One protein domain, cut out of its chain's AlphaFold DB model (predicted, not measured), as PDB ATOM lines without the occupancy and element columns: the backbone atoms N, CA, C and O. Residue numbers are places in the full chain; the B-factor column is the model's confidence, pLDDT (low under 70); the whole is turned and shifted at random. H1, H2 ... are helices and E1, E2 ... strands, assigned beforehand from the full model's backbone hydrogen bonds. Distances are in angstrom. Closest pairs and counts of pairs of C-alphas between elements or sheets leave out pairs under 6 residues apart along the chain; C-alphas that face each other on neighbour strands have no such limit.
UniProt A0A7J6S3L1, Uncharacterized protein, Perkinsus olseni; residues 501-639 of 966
ATOM      1  N   VAL A 501      46.777 -15.408  24.754       91.88
ATOM      2  CA  VAL A 501      47.242 -16.496  23.880       91.88
ATOM      3  C   VAL A 501      46.484 -16.427  22.564       91.88
ATOM      4  O   VAL A 501      45.264 -16.588  22.527       91.88
ATOM      5  N   ILE A 502      47.209 -16.172  21.483       93.94
ATOM      6  CA  ILE A 502      46.691 -16.147  20.122       93.94
ATOM      7  C   ILE A 502      46.952 -17.520  19.516       93.94
ATOM      8  O   ILE A 502      48.087 -17.963  19.397       93.94
ATOM      9  N   VAL A 503      45.884 -18.217  19.167       94.00
ATOM     10  CA  VAL A 503      45.925 -19.555  18.593       94.00
ATOM     11  C   VAL A 503      45.678 -19.443  17.096       94.00
ATOM     12  O   VAL A 503      44.562 -19.148  16.672       94.00
ATOM     13  N   ILE A 504      46.689 -19.721  16.287       94.38
ATOM     14  CA  ILE A 504      46.550 -19.876  14.843       94.38
ATOM     15  C   ILE A 504      46.032 -21.295  14.587       94.38
ATOM     16  O   ILE A 504      46.764 -22.282  14.666       94.38
ATOM     17  N   HIS A 505      44.727 -21.413  14.352       93.81
ATOM     18  CA  HIS A 505      44.098 -22.664  13.965       93.81
ATOM     19  C   HIS A 505      44.304 -22.903  12.474       93.81
ATOM     20  O   HIS A 505      43.543 -22.390  11.651       93.81
ATOM     21  N   SER A 506      45.301 -23.711  12.134       94.62
ATOM     22  CA  SER A 506      45.714 -23.942  10.751       94.62
ATOM     23  C   SER A 506      46.232 -25.373  10.531       94.62
ATOM     24  O   SER A 506      46.634 -26.030  11.501       94.62
ATOM     25  N   PRO A 507      46.214 -25.900   9.291       95.44
ATOM     26  CA  PRO A 507      46.819 -27.195   8.988       95.44
ATOM     27  C   PRO A 507      48.324 -27.209   9.310       95.44
ATOM     28  O   PRO A 507      48.959 -26.149   9.318       95.44
ATOM     29  N   PRO A 508      48.935 -28.378   9.554       95.50
ATOM     30  CA  PRO A 508      50.380 -28.466   9.741       95.50
ATOM     31  C   PRO A 508      51.171 -27.868   8.567       95.50
ATOM     32  O   PRO A 508      50.764 -27.999   7.417       95.50
ATOM     33  N   GLY A 509      52.276 -27.173   8.835       93.44
ATOM     34  CA  GLY A 509      53.131 -26.545   7.817       93.44
ATOM     35  C   GLY A 509      52.524 -25.318   7.135       93.44
ATOM     36  O   GLY A 509      53.120 -24.762   6.216       93.44
ATOM     37  N   SER A 510      51.325 -24.884   7.538       93.94
ATOM     38  CA  SER A 510      50.678 -23.741   6.894       93.94
ATOM     39  C   SER A 510      51.162 -22.390   7.426       93.94
ATOM     40  O   SER A 510      51.177 -21.428   6.667       93.94
ATOM     41  N   VAL A 511      51.561 -22.306   8.698       94.25
ATOM     42  CA  VAL A 511      51.930 -21.038   9.346       94.25
ATOM     43  C   VAL A 511      53.346 -20.622   8.939       94.25
ATOM     44  O   VAL A 511      54.260 -21.435   9.074       94.25
ATOM     45  N   PRO A 512      53.567 -19.368   8.510       92.69
ATOM     46  CA  PRO A 512      54.903 -18.870   8.201       92.69
ATOM     47  C   PRO A 512      55.855 -18.951   9.400       92.69
ATOM     48  O   PRO A 512      55.460 -18.753  10.559       92.69
ATOM     49  N   LYS A 513      57.136 -19.208   9.125       88.81
ATOM     50  CA  LYS A 513      58.188 -19.253  10.145       88.81
ATOM     51  C   LYS A 513      58.338 -17.888  10.830       88.81
ATOM     52  O   LYS A 513      58.260 -16.843  10.188       88.81
ATOM     53  N   GLY A 514      58.541 -17.903  12.146       89.31
ATOM     54  CA  GLY A 514      58.707 -16.698  12.966       89.31
ATOM     55  C   GLY A 514      57.406 -16.065  13.472       89.31
ATOM     56  O   GLY A 514      57.475 -15.139  14.271       89.31
ATOM     57  N   MET A 515      56.229 -16.560  13.065       90.69
ATOM     58  CA  MET A 515      54.947 -16.086  13.611       90.69
ATOM     59  C   MET A 515      54.553 -16.769  14.923       90.69
ATOM     60  O   MET A 515      53.835 -16.184  15.728       90.69
ATOM     61  N   VAL A 516      54.986 -18.011  15.137       92.31
ATOM     62  CA  VAL A 516      54.716 -18.766  16.365       92.31
ATOM     63  C   VAL A 516      55.807 -18.445  17.384       92.31
ATOM     64  O   VAL A 516      56.984 -18.694  17.128       92.31
ATOM     65  N   THR A 517      55.424 -17.913  18.546       91.06
ATOM     66  CA  THR A 517      56.361 -17.654  19.655       91.06
ATOM     67  C   THR A 517      56.701 -18.933  20.413       91.06
ATOM     68  O   THR A 517      57.755 -19.034  21.033       91.06
ATOM     69  N   ASP A 518      55.792 -19.909  20.373       87.50
ATOM     70  CA  ASP A 518      55.820 -21.100  21.207       87.50
ATOM     71  C   ASP A 518      55.328 -22.330  20.438       87.50
ATOM     72  O   ASP A 518      54.144 -22.504  20.154       87.50
ATOM     73  N   ASP A 519      56.249 -23.224  20.114       82.00
ATOM     74  CA  ASP A 519      55.977 -24.381  19.269       82.00
ATOM     75  C   ASP A 519      55.748 -25.648  20.106       82.00
ATOM     76  O   ASP A 519      56.667 -26.408  20.426       82.00
ATOM     77  N   PHE A 520      54.505 -25.857  20.554       77.88
ATOM     78  CA  PHE A 520      54.144 -27.045  21.327       77.88
ATOM     79  C   PHE A 520      52.654 -27.399  21.303       77.88
ATOM     80  O   PHE A 520      51.779 -26.614  20.963       77.88
ATOM     81  N   VAL A 521      52.355 -28.604  21.800       72.81
ATOM     82  CA  VAL A 521      50.986 -29.083  22.040       72.81
ATOM     83  C   VAL A 521      50.314 -28.296  23.174       72.81
ATOM     84  O   VAL A 521      50.822 -28.255  24.301       72.81
ATOM     85  N   LEU A 522      49.152 -27.713  22.876       71.56
ATOM     86  CA  LEU A 522      48.344 -26.908  23.792       71.56
ATOM     87  C   LEU A 522      47.711 -27.762  24.904       71.56
ATOM     88  O   LEU A 522      46.733 -28.477  24.698       71.56
ATOM     89  N   HIS A 523      48.249 -27.626  26.117       76.81
ATOM     90  CA  HIS A 523      47.645 -28.126  27.357       76.81
ATOM     91  C   HIS A 523      47.124 -26.943  28.194       76.81
ATOM     92  O   HIS A 523      47.783 -25.896  28.199       76.81
ATOM     93  N   PRO A 524      45.997 -27.062  28.926       72.25
ATOM     94  CA  PRO A 524      45.465 -25.974  29.753       72.25
ATOM     95  C   PRO A 524      46.484 -25.289  30.674       72.25
ATOM     96  O   PRO A 524      46.470 -24.065  30.803       72.25
ATOM     97  N   ASP A 525      47.407 -26.045  31.260       68.38
ATOM     98  CA  ASP A 525      48.414 -25.502  32.183       68.38
ATOM     99  C   ASP A 525      49.539 -24.770  31.461       68.38
ATOM    100  O   ASP A 525      50.094 -23.811  31.994       68.38
ATOM    101  N   LYS A 526      49.832 -25.151  30.213       82.06
ATOM    102  CA  LYS A 526      50.753 -24.380  29.375       82.06
ATOM    103  C   LYS A 526      50.147 -23.038  28.999       82.06
ATOM    104  O   LYS A 526      50.814 -22.032  29.182       82.06
ATOM    105  N   VAL A 527      48.869 -23.006  28.608       82.38
ATOM    106  CA  VAL A 527      48.149 -21.740  28.360       82.38
ATOM    107  C   VAL A 527      48.199 -20.847  29.591       82.38
ATOM    108  O   VAL A 527      48.484 -19.665  29.479       82.38
ATOM    109  N   ARG A 528      47.991 -21.410  30.785       76.62
ATOM    110  CA  ARG A 528      48.107 -20.662  32.042       76.62
ATOM    111  C   ARG A 528      49.511 -20.077  32.238       76.62
ATOM    112  O   ARG A 528      49.625 -18.896  32.541       76.62
ATOM    113  N   LYS A 529      50.565 -20.876  32.043       81.38
ATOM    114  CA  LYS A 529      51.965 -20.422  32.156       81.38
ATOM    115  C   LYS A 529      52.316 -19.349  31.123       81.38
ATOM    116  O   LYS A 529      53.026 -18.412  31.460       81.38
ATOM    117  N   MET A 530      51.804 -19.477  29.902       84.69
ATOM    118  CA  MET A 530      51.960 -18.482  28.841       84.69
ATOM    119  C   MET A 530      51.314 -17.159  29.243       84.69
ATOM    120  O   MET A 530      51.975 -16.136  29.258       84.69
ATOM    121  N   LEU A 531      50.056 -17.181  29.691       82.50
ATOM    122  CA  LEU A 531      49.366 -15.957  30.115       82.50
ATOM    123  C   LEU A 531      50.137 -15.190  31.198       82.50
ATOM    124  O   LEU A 531      50.146 -13.965  31.179       82.50
ATOM    125  N   VAL A 532      50.808 -15.901  32.112       78.94
ATOM    126  CA  VAL A 532      51.664 -15.306  33.155       78.94
ATOM    127  C   VAL A 532      52.952 -14.705  32.584       78.94
ATOM    128  O   VAL A 532      53.428 -13.698  33.096       78.94
ATOM    129  N   ARG A 533      53.519 -15.301  31.530       82.50
ATOM    130  CA  ARG A 533      54.758 -14.842  30.882       82.50
ATOM    131  C   ARG A 533      54.541 -13.712  29.876       82.50
ATOM    132  O   ARG A 533      55.502 -13.027  29.547       82.50
ATOM    133  N   GLY A 534      53.307 -13.499  29.423       88.31
ATOM    134  CA  GLY A 534      52.947 -12.403  28.535       88.31
ATOM    135  C   GLY A 534      52.002 -12.838  27.423       88.31
ATOM    136  O   GLY A 534      51.135 -13.695  27.610       88.31
ATOM    137  N   SER A 535      52.132 -12.193  26.267       90.81
ATOM    138  CA  SER A 535      51.361 -12.538  25.076       90.81
ATOM    139  C   SER A 535      52.130 -13.521  24.205       90.81
ATOM    140  O   SER A 535      53.319 -13.345  23.969       90.81
ATOM    141  N   HIS A 536      51.443 -14.552  23.725       93.56
ATOM    142  CA  HIS A 536      52.054 -15.657  22.993       93.56
ATOM    143  C   HIS A 536      51.218 -16.034  21.771       93.56
ATOM    144  O   HIS A 536      49.985 -15.972  21.818       93.56
ATOM    145  N   VAL A 537      51.881 -16.488  20.710       94.50
ATOM    146  CA  VAL A 537      51.269 -16.965  19.467       94.50
ATOM    147  C   VAL A 537      51.616 -18.436  19.276       94.50
ATOM    148  O   VAL A 537      52.785 -18.813  19.306       94.50
ATOM    149  N   VAL A 538      50.601 -19.274  19.084       94.38
ATOM    150  CA  VAL A 538      50.740 -20.733  18.991       94.38
ATOM    151  C   VAL A 538      49.951 -21.289  17.824       94.38
ATOM    152  O   VAL A 538      48.821 -20.872  17.585       94.38
ATOM    153  N   GLN A 539      50.504 -22.276  17.129       93.62
ATOM    154  CA  GLN A 539      49.774 -23.026  16.112       93.62
ATOM    155  C   GLN A 539      49.001 -24.182  16.756       93.62
ATOM    156  O   GLN A 539      49.505 -24.893  17.626       93.62
ATOM    157  N   LEU A 540      47.756 -24.388  16.327       91.88
ATOM    158  CA  LEU A 540      46.933 -25.500  16.789       91.88
ATOM    159  C   LEU A 540      46.136 -26.108  15.634       91.88
ATOM    160  O   LEU A 540      45.074 -25.589  15.306       91.88
ATOM    161  N   PRO A 541      46.541 -27.265  15.092       89.00
ATOM    162  CA  PRO A 541      45.767 -27.938  14.048       89.00
ATOM    163  C   PRO A 541      44.417 -28.487  14.524       89.00
ATOM    164  O   PRO A 541      43.491 -28.655  13.739       89.00
ATOM    165  N   ASN A 542      44.290 -28.779  15.823       90.31
ATOM    166  CA  ASN A 542      43.089 -29.366  16.408       90.31
ATOM    167  C   ASN A 542      42.433 -28.435  17.432       90.31
ATOM    168  O   ASN A 542      42.704 -28.536  18.636       90.31
ATOM    169  N   ILE A 543      41.503 -27.588  16.984       87.50
ATOM    170  CA  ILE A 543      40.816 -26.621  17.856       87.50
ATOM    171  C   ILE A 543      40.100 -27.267  19.056       87.50
ATOM    172  O   ILE A 543      39.868 -26.616  20.076       87.50
ATOM    173  N   LEU A 544      39.770 -28.565  18.986       84.38
ATOM    174  CA  LEU A 544      39.111 -29.290  20.076       84.38
ATOM    175  C   LEU A 544      39.907 -29.300  21.377       84.38
ATOM    176  O   LEU A 544      39.291 -29.416  22.440       84.38
ATOM    177  N   GLN A 545      41.232 -29.159  21.320       84.50
ATOM    178  CA  GLN A 545      42.072 -29.110  22.520       84.50
ATOM    179  C   GLN A 545      41.687 -27.925  23.428       84.50
ATOM    180  O   GLN A 545      41.728 -28.037  24.654       84.50
ATOM    181  N   LEU A 546      41.149 -26.841  22.854       84.38
ATOM    182  CA  LEU A 546      40.660 -25.685  23.610       84.38
ATOM    183  C   LEU A 546      39.379 -25.969  24.414       84.38
ATOM    184  O   LEU A 546      39.055 -25.218  25.337       84.38
ATOM    185  N   LYS A 547      38.639 -27.060  24.144       80.25
ATOM    186  CA  LYS A 547      37.466 -27.434  24.965       80.25
ATOM    187  C   LYS A 547      37.850 -27.737  26.413       80.25
ATOM    188  O   LYS A 547      37.017 -27.536  27.300       80.25
ATOM    189  N   GLY A 548      39.084 -28.188  26.645       77.06
ATOM    190  CA  GLY A 548      39.624 -28.449  27.978       77.06
ATOM    191  C   GLY A 548      39.876 -27.183  28.802       77.06
ATOM    192  O   GLY A 548      39.945 -27.270  30.028       77.06
ATOM    193  N   LEU A 549      39.955 -26.009  28.166       79.19
ATOM    194  CA  LEU A 549      40.204 -24.747  28.860       79.19
ATOM    195  C   LEU A 549      39.018 -24.339  29.733       79.19
ATOM    196  O   LEU A 549      37.851 -24.454  29.334       79.19
ATOM    197  N   SER A 550      39.329 -23.804  30.915       76.25
ATOM    198  CA  SER A 550      38.333 -23.198  31.800       76.25
ATOM    199  C   SER A 550      37.713 -21.962  31.138       76.25
ATOM    200  O   SER A 550      38.344 -21.302  30.313       76.25
ATOM    201  N   LYS A 551      36.469 -21.619  31.503       73.00
ATOM    202  CA  LYS A 551      35.776 -20.440  30.945       73.00
ATOM    203  C   LYS A 551      36.576 -19.142  31.116       73.00
ATOM    204  O   LYS A 551      36.541 -18.303  30.231       73.00
ATOM    205  N   LEU A 552      37.312 -19.016  32.223       69.56
ATOM    206  CA  LEU A 552      38.148 -17.853  32.523       69.56
ATOM    207  C   LEU A 552      39.307 -17.713  31.528       69.56
ATOM    208  O   LEU A 552      39.532 -16.629  31.004       69.56
ATOM    209  N   LEU A 553      39.987 -18.818  31.207       77.19
ATOM    210  CA  LEU A 553      41.099 -18.809  30.252       77.19
ATOM    211  C   LEU A 553      40.620 -18.546  28.821       77.19
ATOM    212  O   LEU A 553      41.315 -17.893  28.056       77.19
ATOM    213  N   ARG A 554      39.418 -19.011  28.458       82.56
ATOM    214  CA  ARG A 554      38.883 -18.862  27.093       82.56
ATOM    215  C   ARG A 554      38.763 -17.412  26.640       82.56
ATOM    216  O   ARG A 554      39.054 -17.144  25.486       82.56
ATOM    217  N   HIS A 555      38.411 -16.488  27.533       79.62
ATOM    218  CA  HIS A 555      38.321 -15.065  27.185       79.62
ATOM    219  C   HIS A 555      39.682 -14.430  26.863       79.62
ATOM    220  O   HIS A 555      39.741 -13.429  26.148       79.62
ATOM    221  N   ARG A 556      40.773 -15.030  27.355       84.62
ATOM    222  CA  ARG A 556      42.161 -14.628  27.085       84.62
ATOM    223  C   ARG A 556      42.764 -15.347  25.874       84.62
ATOM    224  O   ARG A 556      43.888 -15.036  25.487       84.62
ATOM    225  N   VAL A 557      42.032 -16.297  25.289       89.81
ATOM    226  CA  VAL A 557      42.431 -17.016  24.081       89.81
ATOM    227  C   VAL A 557      41.690 -16.438  22.880       89.81
ATOM    228  O   VAL A 557      40.458 -16.403  22.853       89.81
ATOM    229  N   LYS A 558      42.439 -16.001  21.874       91.69
ATOM    230  CA  LYS A 558      41.907 -15.559  20.579       91.69
ATOM    231  C   LYS A 558      42.303 -16.587  19.535       91.69
ATOM    232  O   LYS A 558      43.417 -17.088  19.594       91.69
ATOM    233  N   VAL A 559      41.408 -16.937  18.620       92.62
ATOM    234  CA  VAL A 559      41.716 -17.899  17.557       92.62
ATOM    235  C   VAL A 559      41.701 -17.188  16.212       92.62
ATOM    236  O   VAL A 559      40.712 -16.548  15.872       92.62
ATOM    237  N   ILE A 560      42.760 -17.350  15.429       93.56
ATOM    238  CA  ILE A 560      42.790 -16.958  14.021       93.56
ATOM    239  C   ILE A 560      42.759 -18.236  13.185       93.56
ATOM    240  O   ILE A 560      43.596 -19.113  13.371       93.56
ATOM    241  N   ARG A 561      41.781 -18.384  12.294       93.25
ATOM    242  CA  ARG A 561      41.702 -19.500  11.349       93.25
ATOM    243  C   ARG A 561      42.427 -19.115  10.071       93.25
ATOM    244  O   ARG A 561      42.104 -18.089   9.483       93.25
ATOM    245  N   TYR A 562      43.351 -19.965   9.645       95.38
ATOM    246  CA  TYR A 562      44.175 -19.725   8.467       95.38
ATOM    247  C   TYR A 562      44.450 -21.032   7.716       95.38
ATOM    248  O   TYR A 562      44.610 -22.077   8.347       95.38
ATOM    249  N   GLY A 563      44.479 -20.985   6.383       92.19
ATOM    250  CA  GLY A 563      44.876 -22.108   5.521       92.19
ATOM    251  C   GLY A 563      43.884 -23.276   5.417       92.19
ATOM    252  O   GLY A 563      44.245 -24.333   4.906       92.19
ATOM    253  N   TRP A 564      42.652 -23.118   5.913       93.69
ATOM    254  CA  TRP A 564      41.582 -24.132   5.848       93.69
ATOM    255  C   TRP A 564      40.597 -23.928   4.681       93.69
ATOM    256  O   TRP A 564      39.541 -24.554   4.645       93.69
ATOM    257  N   ASP A 565      40.900 -23.014   3.772       90.75
ATOM    258  CA  ASP A 565      40.108 -22.649   2.599       90.75
ATOM    259  C   ASP A 565      40.109 -23.741   1.507       90.75
ATOM    260  O   ASP A 565      41.065 -24.497   1.355       90.75
ATOM    261  N   GLY A 566      39.036 -23.830   0.716       91.19
ATOM    262  CA  GLY A 566      38.899 -24.826  -0.358       91.19
ATOM    263  C   GLY A 566      38.256 -26.144   0.084       91.19
ATOM    264  O   GLY A 566      37.634 -26.217   1.141       91.19
ATOM    265  N   GLN A 567      38.331 -27.188  -0.745       93.06
ATOM    266  CA  GLN A 567      37.844 -28.518  -0.369       93.06
ATOM    267  C   GLN A 567      38.870 -29.240   0.516       93.06
ATOM    268  O   GLN A 567      40.061 -28.937   0.495       93.06
ATOM    269  N   VAL A 568      38.427 -30.254   1.273       93.00
ATOM    270  CA  VAL A 568      39.324 -31.043   2.142       93.00
ATOM    271  C   VAL A 568      40.497 -31.655   1.366       93.00
ATOM    272  O   VAL A 568      41.600 -31.724   1.898       93.00
ATOM    273  N   GLY A 569      40.275 -32.044   0.103       93.50
ATOM    274  CA  GLY A 569      41.327 -32.541  -0.786       93.50
ATOM    275  C   GLY A 569      42.383 -31.481  -1.100       93.50
ATOM    276  O   GLY A 569      43.572 -31.778  -1.039       93.50
ATOM    277  N   ASP A 570      41.968 -30.235  -1.336       94.44
ATOM    278  CA  ASP A 570      42.880 -29.123  -1.625       94.44
ATOM    279  C   ASP A 570      43.732 -28.782  -0.400       94.44
ATOM    280  O   ASP A 570      44.951 -28.645  -0.502       94.44
ATOM    281  N   VAL A 571      43.105 -28.708   0.779       94.62
ATOM    282  CA  VAL A 571      43.810 -28.478   2.051       94.62
ATOM    283  C   VAL A 571      44.825 -29.588   2.313       94.62
ATOM    284  O   VAL A 571      45.953 -29.313   2.721       94.62
ATOM    285  N   LEU A 572      44.439 -30.839   2.067       93.44
ATOM    286  CA  LEU A 572      45.291 -32.005   2.264       93.44
ATOM    287  C   LEU A 572      46.491 -31.991   1.314       93.44
ATOM    288  O   LEU A 572      47.621 -32.128   1.781       93.44
ATOM    289  N   ASN A 573      46.271 -31.736   0.023       94.25
ATOM    290  CA  ASN A 573      47.343 -31.637  -0.968       94.25
ATOM    291  C   ASN A 573      48.330 -30.518  -0.615       94.25
ATOM    292  O   ASN A 573      49.527 -30.781  -0.501       94.25
ATOM    293  N   ARG A 574      47.836 -29.304  -0.321       94.75
ATOM    294  CA  ARG A 574      48.693 -28.176   0.089       94.75
ATOM    295  C   ARG A 574      49.483 -28.482   1.362       94.75
ATOM    296  O   ARG A 574      50.655 -28.133   1.455       94.75
ATOM    297  N   THR A 575      48.858 -29.140   2.339       94.81
ATOM    298  CA  THR A 575      49.516 -29.530   3.598       94.81
ATOM    299  C   THR A 575      50.657 -30.517   3.341       94.81
ATOM    300  O   THR A 575      51.763 -30.324   3.839       94.81
ATOM    301  N   LEU A 576      50.419 -31.553   2.532       93.38
ATOM    302  CA  LEU A 576      51.422 -32.574   2.216       93.38
ATOM    303  C   LEU A 576      52.577 -32.032   1.365       93.38
ATOM    304  O   LEU A 576      53.720 -32.440   1.564       93.38
ATOM    305  N   GLU A 577      52.307 -31.108   0.442       93.31
ATOM    306  CA  GLU A 577      53.353 -30.434  -0.333       93.31
ATOM    307  C   GLU A 577      54.272 -29.601   0.563       93.31
ATOM    308  O   GLU A 577      55.493 -29.705   0.446       93.31
ATOM    309  N   ARG A 578      53.705 -28.847   1.512       90.94
ATOM    310  CA  ARG A 578      54.481 -28.055   2.481       90.94
ATOM    311  C   ARG A 578      55.298 -28.916   3.440       90.94
ATOM    312  O   ARG A 578      56.378 -28.503   3.844       90.94
ATOM    313  N   GLY A 579      54.844 -30.135   3.737       89.31
ATOM    314  CA  GLY A 579      55.593 -31.115   4.529       89.31
ATOM    315  C   GLY A 579      56.942 -31.534   3.930       89.31
ATOM    316  O   GLY A 579      57.754 -32.131   4.631       89.31
ATOM    317  N   LYS A 580      57.196 -31.220   2.650       90.44
ATOM    318  CA  LYS A 580      58.486 -31.446   1.979       90.44
ATOM    319  C   LYS A 580      59.494 -30.310   2.199       90.44
ATOM    320  O   LYS A 580      60.652 -30.470   1.826       90.44
ATOM    321  N   GLY A 581      59.064 -29.170   2.743       86.38
ATOM    322  CA  GLY A 581      59.934 -28.030   3.031       86.38
ATOM    323  C   GLY A 581      60.762 -28.227   4.305       86.38
ATOM    324  O   GLY A 581      60.354 -28.939   5.220       86.38
ATOM    325  N   GLU A 582      61.920 -27.567   4.385       82.81
ATOM    326  CA  GLU A 582      62.807 -27.629   5.561       82.81
ATOM    327  C   GLU A 582      62.352 -26.704   6.711       82.81
ATOM    328  O   GLU A 582      62.726 -26.895   7.871       82.81
ATOM    329  N   ASP A 583      61.486 -25.732   6.413       86.81
ATOM    330  CA  ASP A 583      61.026 -24.695   7.340       86.81
ATOM    331  C   ASP A 583      59.736 -25.076   8.084       86.81
ATOM    332  O   ASP A 583      58.712 -24.403   7.995       86.81
ATOM    333  N   LEU A 584      59.798 -26.167   8.846       90.88
ATOM    334  CA  LEU A 584      58.680 -26.663   9.655       90.88
ATOM    335  C   LEU A 584      58.896 -26.423  11.152       90.88
ATOM    336  O   LEU A 584      60.004 -26.589  11.673       90.88
ATOM    337  N   TYR A 585      57.809 -26.116  11.858       90.50
ATOM    338  CA  TYR A 585      57.755 -26.160  13.318       90.50
ATOM    339  C   TYR A 585      57.924 -27.611  13.819       90.50
ATOM    340  O   TYR A 585      57.561 -28.569  13.143       90.50
ATOM    341  N   GLU A 586      58.471 -27.824  15.011       87.25
ATOM    342  CA  GLU A 586      58.603 -29.126  15.674       87.25
ATOM    343  C   GLU A 586      57.267 -29.860  15.807       87.25
ATOM    344  O   GLU A 586      57.202 -31.087  15.663       87.25
ATOM    345  N   THR A 587      56.176 -29.136  16.062       87.00
ATOM    346  CA  THR A 587      54.833 -29.731  16.051       87.00
ATOM    347  C   THR A 587      54.436 -30.247  14.666       87.00
ATOM    348  O   THR A 587      53.872 -31.343  14.574       87.00
ATOM    349  N   ASP A 588      54.804 -29.532  13.604       92.94
ATOM    350  CA  ASP A 588      54.598 -29.950  12.218       92.94
ATOM    351  C   ASP A 588      55.494 -31.138  11.853       92.94
ATOM    352  O   ASP A 588      55.002 -32.133  11.326       92.94
ATOM    353  N   LYS A 589      56.782 -31.117  12.220       93.19
ATOM    354  CA  LYS A 589      57.716 -32.237  11.994       93.19
ATOM    355  C   LYS A 589      57.202 -33.536  12.608       93.19
ATOM    356  O   LYS A 589      57.250 -34.588  11.975       93.19
ATOM    357  N   ARG A 590      56.648 -33.482  13.826       90.88
ATOM    358  CA  ARG A 590      56.025 -34.655  14.472       90.88
ATOM    359  C   ARG A 590      54.800 -35.159  13.718       90.88
ATOM    360  O   ARG A 590      54.567 -36.368  13.671       90.88
ATOM    361  N   PHE A 591      54.000 -34.248  13.169       94.00
ATOM    362  CA  PHE A 591      52.861 -34.610  12.336       94.00
ATOM    363  C   PHE A 591      53.329 -35.286  11.040       94.00
ATOM    364  O   PHE A 591      52.894 -36.404  10.760       94.00
ATOM    365  N   PHE A 592      54.265 -34.671  10.314       95.38
ATOM    366  CA  PHE A 592      54.793 -35.189   9.049       95.38
ATOM    367  C   PHE A 592      55.656 -36.451   9.209       95.38
ATOM    368  O   PHE A 592      55.765 -37.234   8.272       95.38
ATOM    369  N   GLY A 593      56.192 -36.716  10.404       93.38
ATOM    370  CA  GLY A 593      56.840 -37.988  10.742       93.38
ATOM    371  C   GLY A 593      55.871 -39.164  10.941       93.38
ATOM    372  O   GLY A 593      56.311 -40.301  11.107       93.38
ATOM    373  N   SER A 594      54.554 -38.925  10.957       94.19
ATOM    374  CA  SER A 594      53.552 -39.999  10.999       94.19
ATOM    375  C   SER A 594      53.304 -40.604   9.609       94.19
ATOM    376  O   SER A 594      53.488 -39.914   8.612       94.19
ATOM    377  N   PRO A 595      52.807 -41.851   9.508       96.69
ATOM    378  CA  PRO A 595      52.359 -42.425   8.236       96.69
ATOM    379  C   PRO A 595      51.334 -41.542   7.501       96.69
ATOM    380  O   PRO A 595      50.491 -40.906   8.141       96.69
ATOM    381  N   ILE A 596      51.403 -41.490   6.165       95.19
ATOM    382  CA  ILE A 596      50.598 -40.570   5.339       95.19
ATOM    383  C   ILE A 596      49.087 -40.800   5.489       95.19
ATOM    384  O   ILE A 596      48.317 -39.850   5.569       95.19
ATOM    385  N   ASP A 597      48.655 -42.050   5.633       94.50
ATOM    386  CA  ASP A 597      47.271 -42.437   5.916       94.50
ATOM    387  C   ASP A 597      46.779 -41.838   7.243       94.50
ATOM    388  O   ASP A 597      45.678 -41.283   7.324       94.50
ATOM    389  N   LYS A 598      47.630 -41.857   8.275       95.19
ATOM    390  CA  LYS A 598      47.346 -41.238   9.574       95.19
ATOM    391  C   LYS A 598      47.307 -39.712   9.480       95.19
ATOM    392  O   LYS A 598      46.453 -39.100  10.125       95.19
ATOM    393  N   GLN A 599      48.188 -39.099   8.689       95.69
ATOM    394  CA  GLN A 599      48.164 -37.656   8.422       95.69
ATOM    395  C   GLN A 599      46.842 -37.245   7.759       95.69
ATOM    396  O   GLN A 599      46.137 -36.374   8.276       95.69
ATOM    397  N   CYS A 600      46.455 -37.935   6.683       94.38
ATOM    398  CA  CYS A 600      45.201 -37.720   5.962       94.38
ATOM    399  C   CYS A 600      43.979 -37.873   6.880       94.38
ATOM    400  O   CYS A 600      43.096 -37.013   6.896       94.38
ATOM    401  N   ALA A 601      43.949 -38.929   7.701       94.44
ATOM    402  CA  ALA A 601      42.865 -39.173   8.650       94.44
ATOM    403  C   ALA A 601      42.748 -38.064   9.712       94.44
ATOM    404  O   ALA A 601      41.640 -37.662  10.079       94.44
ATOM    405  N   LEU A 602      43.877 -37.550  10.215       94.31
ATOM    406  CA  LEU A 602      43.894 -36.446  11.177       94.31
ATOM    407  C   LEU A 602      43.418 -35.133  10.549       94.31
ATOM    408  O   LEU A 602      42.564 -34.479  11.148       94.31
ATOM    409  N   ILE A 603      43.900 -34.782   9.350       94.50
ATOM    410  CA  ILE A 603      43.469 -33.574   8.626       94.50
ATOM    411  C   ILE A 603      41.974 -33.638   8.339       94.50
ATOM    412  O   ILE A 603      41.266 -32.698   8.683       94.50
ATOM    413  N   GLY A 604      41.469 -34.751   7.796       93.06
ATOM    414  CA  GLY A 604      40.038 -34.922   7.531       93.06
ATOM    415  C   GLY A 604      39.202 -34.744   8.799       93.06
ATOM    416  O   GLY A 604      38.238 -33.976   8.823       93.06
ATOM    417  N   LYS A 605      39.639 -35.354   9.907       91.75
ATOM    418  CA  LYS A 605      38.989 -35.198  11.212       91.75
ATOM    419  C   LYS A 605      39.004 -33.750  11.714       91.75
ATOM    420  O   LYS A 605      38.001 -33.297  12.262       91.75
ATOM    421  N   TRP A 606      40.117 -33.031  11.586       93.12
ATOM    422  CA  TRP A 606      40.213 -31.628  12.009       93.12
ATOM    423  C   TRP A 606      39.375 -30.716  11.109       93.12
ATOM    424  O   TRP A 606      38.612 -29.893  11.621       93.12
ATOM    425  N   TYR A 607      39.405 -30.949   9.799       91.44
ATOM    426  CA  TYR A 607      38.611 -30.239   8.804       91.44
ATOM    427  C   TYR A 607      37.109 -30.351   9.097       91.44
ATOM    428  O   TYR A 607      36.399 -29.350   9.194       91.44
ATOM    429  N   GLU A 608      36.617 -31.557   9.384       86.69
ATOM    430  CA  GLU A 608      35.218 -31.772   9.767       86.69
ATOM    431  C   GLU A 608      34.787 -31.001  11.026       86.69
ATOM    432  O   GLU A 608      33.596 -30.727  11.220       86.69
ATOM    433  N   THR A 609      35.730 -30.670  11.912       81.31
ATOM    434  CA  THR A 609      35.434 -29.962  13.163       81.31
ATOM    435  C   THR A 609      35.341 -28.444  13.007       81.31
ATOM    436  O   THR A 609      34.733 -27.805  13.871       81.31
ATOM    437  N   LEU A 610      35.831 -27.875  11.895       79.00
ATOM    438  CA  LEU A 610      35.862 -26.429  11.616       79.00
ATOM    439  C   LEU A 610      34.488 -25.755  11.724       79.00
ATOM    440  O   LEU A 610      34.357 -24.692  12.338       79.00
ATOM    441  N   GLY A 611      33.454 -26.364  11.139       65.06
ATOM    442  CA  GLY A 611      32.093 -25.807  11.103       65.06
ATOM    443  C   GLY A 611      31.181 -26.284  12.236       65.06
ATOM    444  O   GLY A 611      30.147 -25.681  12.510       65.06
ATOM    445  N   LYS A 612      31.542 -27.373  12.922       68.25
ATOM    446  CA  LYS A 612      30.647 -28.039  13.886       68.25
ATOM    447  C   LYS A 612      30.769 -27.480  15.308       68.25
ATOM    448  O   LYS A 612      29.959 -27.832  16.168       68.25
ATOM    449  N   ILE A 613      31.793 -26.671  15.601       65.00
ATOM    450  CA  ILE A 613      32.223 -26.421  16.984       65.00
ATOM    451  C   ILE A 613      32.546 -24.945  17.220       65.00
ATOM    452  O   ILE A 613      33.693 -24.514  17.145       65.00
ATOM    453  N   ALA A 614      31.529 -24.184  17.622       68.56
ATOM    454  CA  ALA A 614      31.762 -22.953  18.366       68.56
ATOM    455  C   ALA A 614      32.330 -23.324  19.745       68.56
ATOM    456  O   ALA A 614      31.727 -24.120  20.473       68.56
ATOM    457  N   ILE A 615      33.489 -22.776  20.115       72.38
ATOM    458  CA  ILE A 615      34.025 -22.906  21.474       72.38
ATOM    459  C   ILE A 615      33.514 -21.700  22.265       72.38
ATOM    460  O   ILE A 615      33.967 -20.585  22.015       72.38
ATOM    461  N   PRO A 616      32.569 -21.877  23.209       62.66
ATOM    462  CA  PRO A 616      31.958 -20.744  23.893       62.66
ATOM    463  C   PRO A 616      33.006 -19.912  24.634       62.66
ATOM    464  O   PRO A 616      33.769 -20.473  25.429       62.66
ATOM    465  N   GLY A 617      32.998 -18.600  24.389       63.81
ATOM    466  CA  GLY A 617      33.885 -17.618  25.021       63.81
ATOM    467  C   GLY A 617      35.212 -17.361  24.300       63.81
ATOM    468  O   GLY A 617      35.971 -16.526  24.774       63.81
ATOM    469  N   VAL A 618      35.487 -18.044  23.182       76.38
ATOM    470  CA  VAL A 618      36.687 -17.832  22.356       76.38
ATOM    471  C   VAL A 618      36.291 -17.066  21.097       76.38
ATOM    472  O   VAL A 618      35.455 -17.548  20.332       76.38
ATOM    473  N   GLN A 619      36.877 -15.887  20.886       76.50
ATOM    474  CA  GLN A 619      36.690 -15.120  19.648       76.50
ATOM    475  C   GLN A 619      37.484 -15.771  18.515       76.50
ATOM    476  O   GLN A 619      38.621 -16.196  18.734       76.50
ATOM    477  N   GLN A 620      36.870 -15.878  17.336       84.19
ATOM    478  CA  GLN A 620      37.478 -16.497  16.163       84.19
ATOM    479  C   GLN A 620      37.391 -15.546  14.973       84.19
ATOM    480  O   GLN A 620      36.296 -15.084  14.661       84.19
ATOM    481  N   THR A 621      38.514 -15.314  14.306       87.38
ATOM    482  CA  THR A 621      38.594 -14.538  13.062       87.38
ATOM    483  C   THR A 621      39.171 -15.437  11.978       87.38
ATOM    484  O   THR A 621      40.078 -16.214  12.264       87.38
ATOM    485  N   SER A 622      38.645 -15.377  10.759       87.38
ATOM    486  CA  SER A 622      39.205 -16.102   9.612       87.38
ATOM    487  C   SER A 622      39.945 -15.125   8.712       87.38
ATOM    488  O   SER A 622      39.439 -14.032   8.476       87.38
ATOM    489  N   VAL A 623      41.108 -15.532   8.218       93.00
ATOM    490  CA  VAL A 623      41.942 -14.764   7.285       93.00
ATOM    491  C   VAL A 623      42.340 -15.667   6.117       93.00
ATOM    492  O   VAL A 623      42.538 -16.874   6.307       93.00
ATOM    493  N   GLY A 624      42.384 -15.105   4.914       89.19
ATOM    494  CA  GLY A 624      42.660 -15.817   3.669       89.19
ATOM    495  C   GLY A 624      44.121 -15.730   3.233       89.19
ATOM    496  O   GLY A 624      44.629 -16.689   2.656       89.19
ATOM    497  N   THR A 625      44.812 -14.629   3.538       93.50
ATOM    498  CA  THR A 625      46.204 -14.408   3.103       93.50
ATOM    499  C   THR A 625      47.198 -14.368   4.263       93.50
ATOM    500  O   THR A 625      46.828 -14.282   5.437       93.50
ATOM    501  N   GLU A 626      48.490 -14.488   3.945       93.56
ATOM    502  CA  GLU A 626      49.558 -14.374   4.944       93.56
ATOM    503  C   GLU A 626      49.641 -12.954   5.522       93.56
ATOM    504  O   GLU A 626      49.834 -12.785   6.728       93.56
ATOM    505  N   GLU A 627      49.445 -11.932   4.692       94.25
ATOM    506  CA  GLU A 627      49.449 -10.526   5.096       94.25
ATOM    507  C   GLU A 627      48.311 -10.240   6.082       94.25
ATOM    508  O   GLU A 627      48.531  -9.620   7.125       94.25
ATOM    509  N   GLU A 628      47.113 -10.765   5.807       93.00
ATOM    510  CA  GLU A 628      45.968 -10.680   6.714       93.00
ATOM    511  C   GLU A 628      46.233 -11.414   8.035       93.00
ATOM    512  O   GLU A 628      45.855 -10.924   9.101       93.00
ATOM    513  N   LEU A 629      46.907 -12.570   7.991       95.00
ATOM    514  CA  LEU A 629      47.310 -13.296   9.196       95.00
ATOM    515  C   LEU A 629      48.296 -12.483  10.040       95.00
ATOM    516  O   LEU A 629      48.108 -12.391  11.256       95.00
ATOM    517  N   ARG A 630      49.324 -11.885   9.426       94.56
ATOM    518  CA  ARG A 630      50.313 -11.039  10.120       94.56
ATOM    519  C   ARG A 630      49.646  -9.831  10.762       94.56
ATOM    520  O   ARG A 630      49.783  -9.651  11.970       94.56
ATOM    521  N   ALA A 631      48.825  -9.108  10.004       92.06
ATOM    522  CA  ALA A 631      48.068  -7.967  10.509       92.06
ATOM    523  C   ALA A 631      47.129  -8.357  11.664       92.06
ATOM    524  O   ALA A 631      47.048  -7.657  12.674       92.06
ATOM    525  N   ALA A 632      46.444  -9.502  11.564       90.44
ATOM    526  CA  ALA A 632      45.564  -9.989  12.623       90.44
ATOM    527  C   ALA A 632      46.335 -10.369  13.899       90.44
ATOM    528  O   ALA A 632      45.871 -10.073  15.002       90.44
ATOM    529  N   VAL A 633      47.499 -11.015  13.776       92.88
ATOM    530  CA  VAL A 633      48.351 -11.358  14.924       92.88
ATOM    531  C   VAL A 633      48.905 -10.095  15.584       92.88
ATOM    532  O   VAL A 633      48.771  -9.956  16.801       92.88
ATOM    533  N   GLU A 634      49.453  -9.160  14.809       93.06
ATOM    534  CA  GLU A 634      49.991  -7.890  15.313       93.06
ATOM    535  C   GLU A 634      48.918  -7.067  16.028       93.06
ATOM    536  O   GLU A 634      49.124  -6.677  17.177       93.06
ATOM    537  N   LYS A 635      47.729  -6.923  15.428       88.94
ATOM    538  CA  LYS A 635      46.580  -6.241  16.047       88.94
ATOM    539  C   LYS A 635      46.160  -6.877  17.377       88.94
ATOM    540  O   LYS A 635      45.750  -6.194  18.314       88.94
ATOM    541  N   LEU A 636      46.221  -8.206  17.490       88.31
ATOM    542  CA  LEU A 636      45.869  -8.896  18.734       88.31
ATOM    543  C   LEU A 636      46.955  -8.771  19.815       88.31
ATOM    544  O   LEU A 636      46.609  -8.764  21.007       88.31
ATOM    545  N   LEU A 637      48.228  -8.678  19.411       89.50
ATOM    546  CA  LEU A 637      49.384  -8.485  20.288       89.50
ATOM    547  C   LEU A 637      49.509  -7.039  20.789       89.50
ATOM    548  O   LEU A 637      49.808  -6.862  21.969       89.50
ATOM    549  N   SER A 638      49.237  -6.037  19.945       87.38
ATOM    550  CA  SER A 638      49.324  -4.605  20.291       87.38
ATOM    551  C   SER A 638      48.301  -4.183  21.346       87.38
ATOM    552  O   SER A 638      48.457  -3.164  22.010       87.38
ATOM    553  N   GLY A 639      47.255  -4.988  21.545       78.00
ATOM    554  CA  GLY A 639      46.204  -4.680  22.504       78.00
ATOM    555  C   GLY A 639      45.159  -3.696  21.980       78.00
ATOM    556  O   GLY A 639      44.155  -3.532  22.667       78.00
TER     557      GLY A 639
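Overview. This is residues 501 to 639 of the 966 residues of an uncharacterized protein of Perkinsus olseni (UniProt A0A7J6S3L1). What shape does the model have? A parallel sheet of four short strands has the helix H7 over one face, running along the strands, while H4, H5 and H6 gather beyond the ends of the strands and H1 and H3 are at the opposite end. What is it built of? The printed part has 139 residues, of mixed class, with seven named helices and four named strands in the order E1 H1 E2 H2 H3 E3 H4 H5 H6 E4 H7, and the sheet runs E2 E1 E3 E4. How large is it? It is compact, with a radius of gyration of the C-alphas of 14.3 A and spans of 37 by 28 by 25 A.

Arrangement. How do the strands pair? E1, residues 501 to 505, is parallel to E2, residues 536 to 539, at 18 degrees, and to E3, residues 557 to 561, at 24 degrees; N 504 and O 538, and N 503 and O 558, are each within hydrogen-bond range at 2.7 A. E4, residues 619 to 622, is parallel to E3 at 18 degrees, with N 561 and O 621 within hydrogen-bond range at 2.8 A. Which helices are on the sheet? H1, residues 524 to 533, only grazes it, its Leu 531 and Val 501 of E1 having the closest C-alphas at 6.6 A; E1, H1, E2 is a strand-helix-strand unit, parallel neighbour strands with a helix between, and its crossover is left-handed. H2, residues 543 to 548, only grazes it too, and with H3, residues 551 to 554, not on the sheet, it stands in the split unit E2, H2 H3, E3, which has E1 between its strands and a right-handed crossover. H7, residues 626 to 638, makes two layers with the sheet, over E1 and E3 at a height over the sheet of 9.2 A, along the strands at 5 degrees to E3 on the local plane. What stands between E3 and E4 in the chain? H4, residues 568 to 578, H5, residues 586 to 592, and H6, residues 596 to 609, are not on the sheet and complete a third unit, E3, H4 H5 H6, E4. H4 and H6 touch, the closest C-alphas being those of Val 568 and Gly 604 at 6.7 A, at a steep tilt of 50 degrees, opposite ways. H5 is close but not clearly touching H6, with the closest C-alphas, Phe 591 and Gln 599, 6.8 A apart. How do the helix backbones run? Every O i to N i+4 pair is within hydrogen-bond range in H1, H4, H5, H6 and H7; H2 has 0 of 2 but 3 of 3 O i to N i+3 pairs, and H3 is too short for an i+4 pair.

Along the chain. Where do the first and last elements lie? E1 begins at C-alpha 501, (47.242, -16.496, 23.880), and H7 ends at C-alpha 638, (49.324, -4.605, 20.291). Which elements are long? From first to last C-alpha H6 measures 20.1 A, H7 18.2 A, H4 15.5 A, H1 14.5 A and E3 13.0 A.

Size, cuts and confidence. Is the printed part whole? It has no cut, and the link E1 to H1, with 18 residues between them, is long. Where is confidence low? Residues 525, 552, 611 to 614, and 616 to 617 are under 70, against a mean pLDDT of the printed part of 87.6.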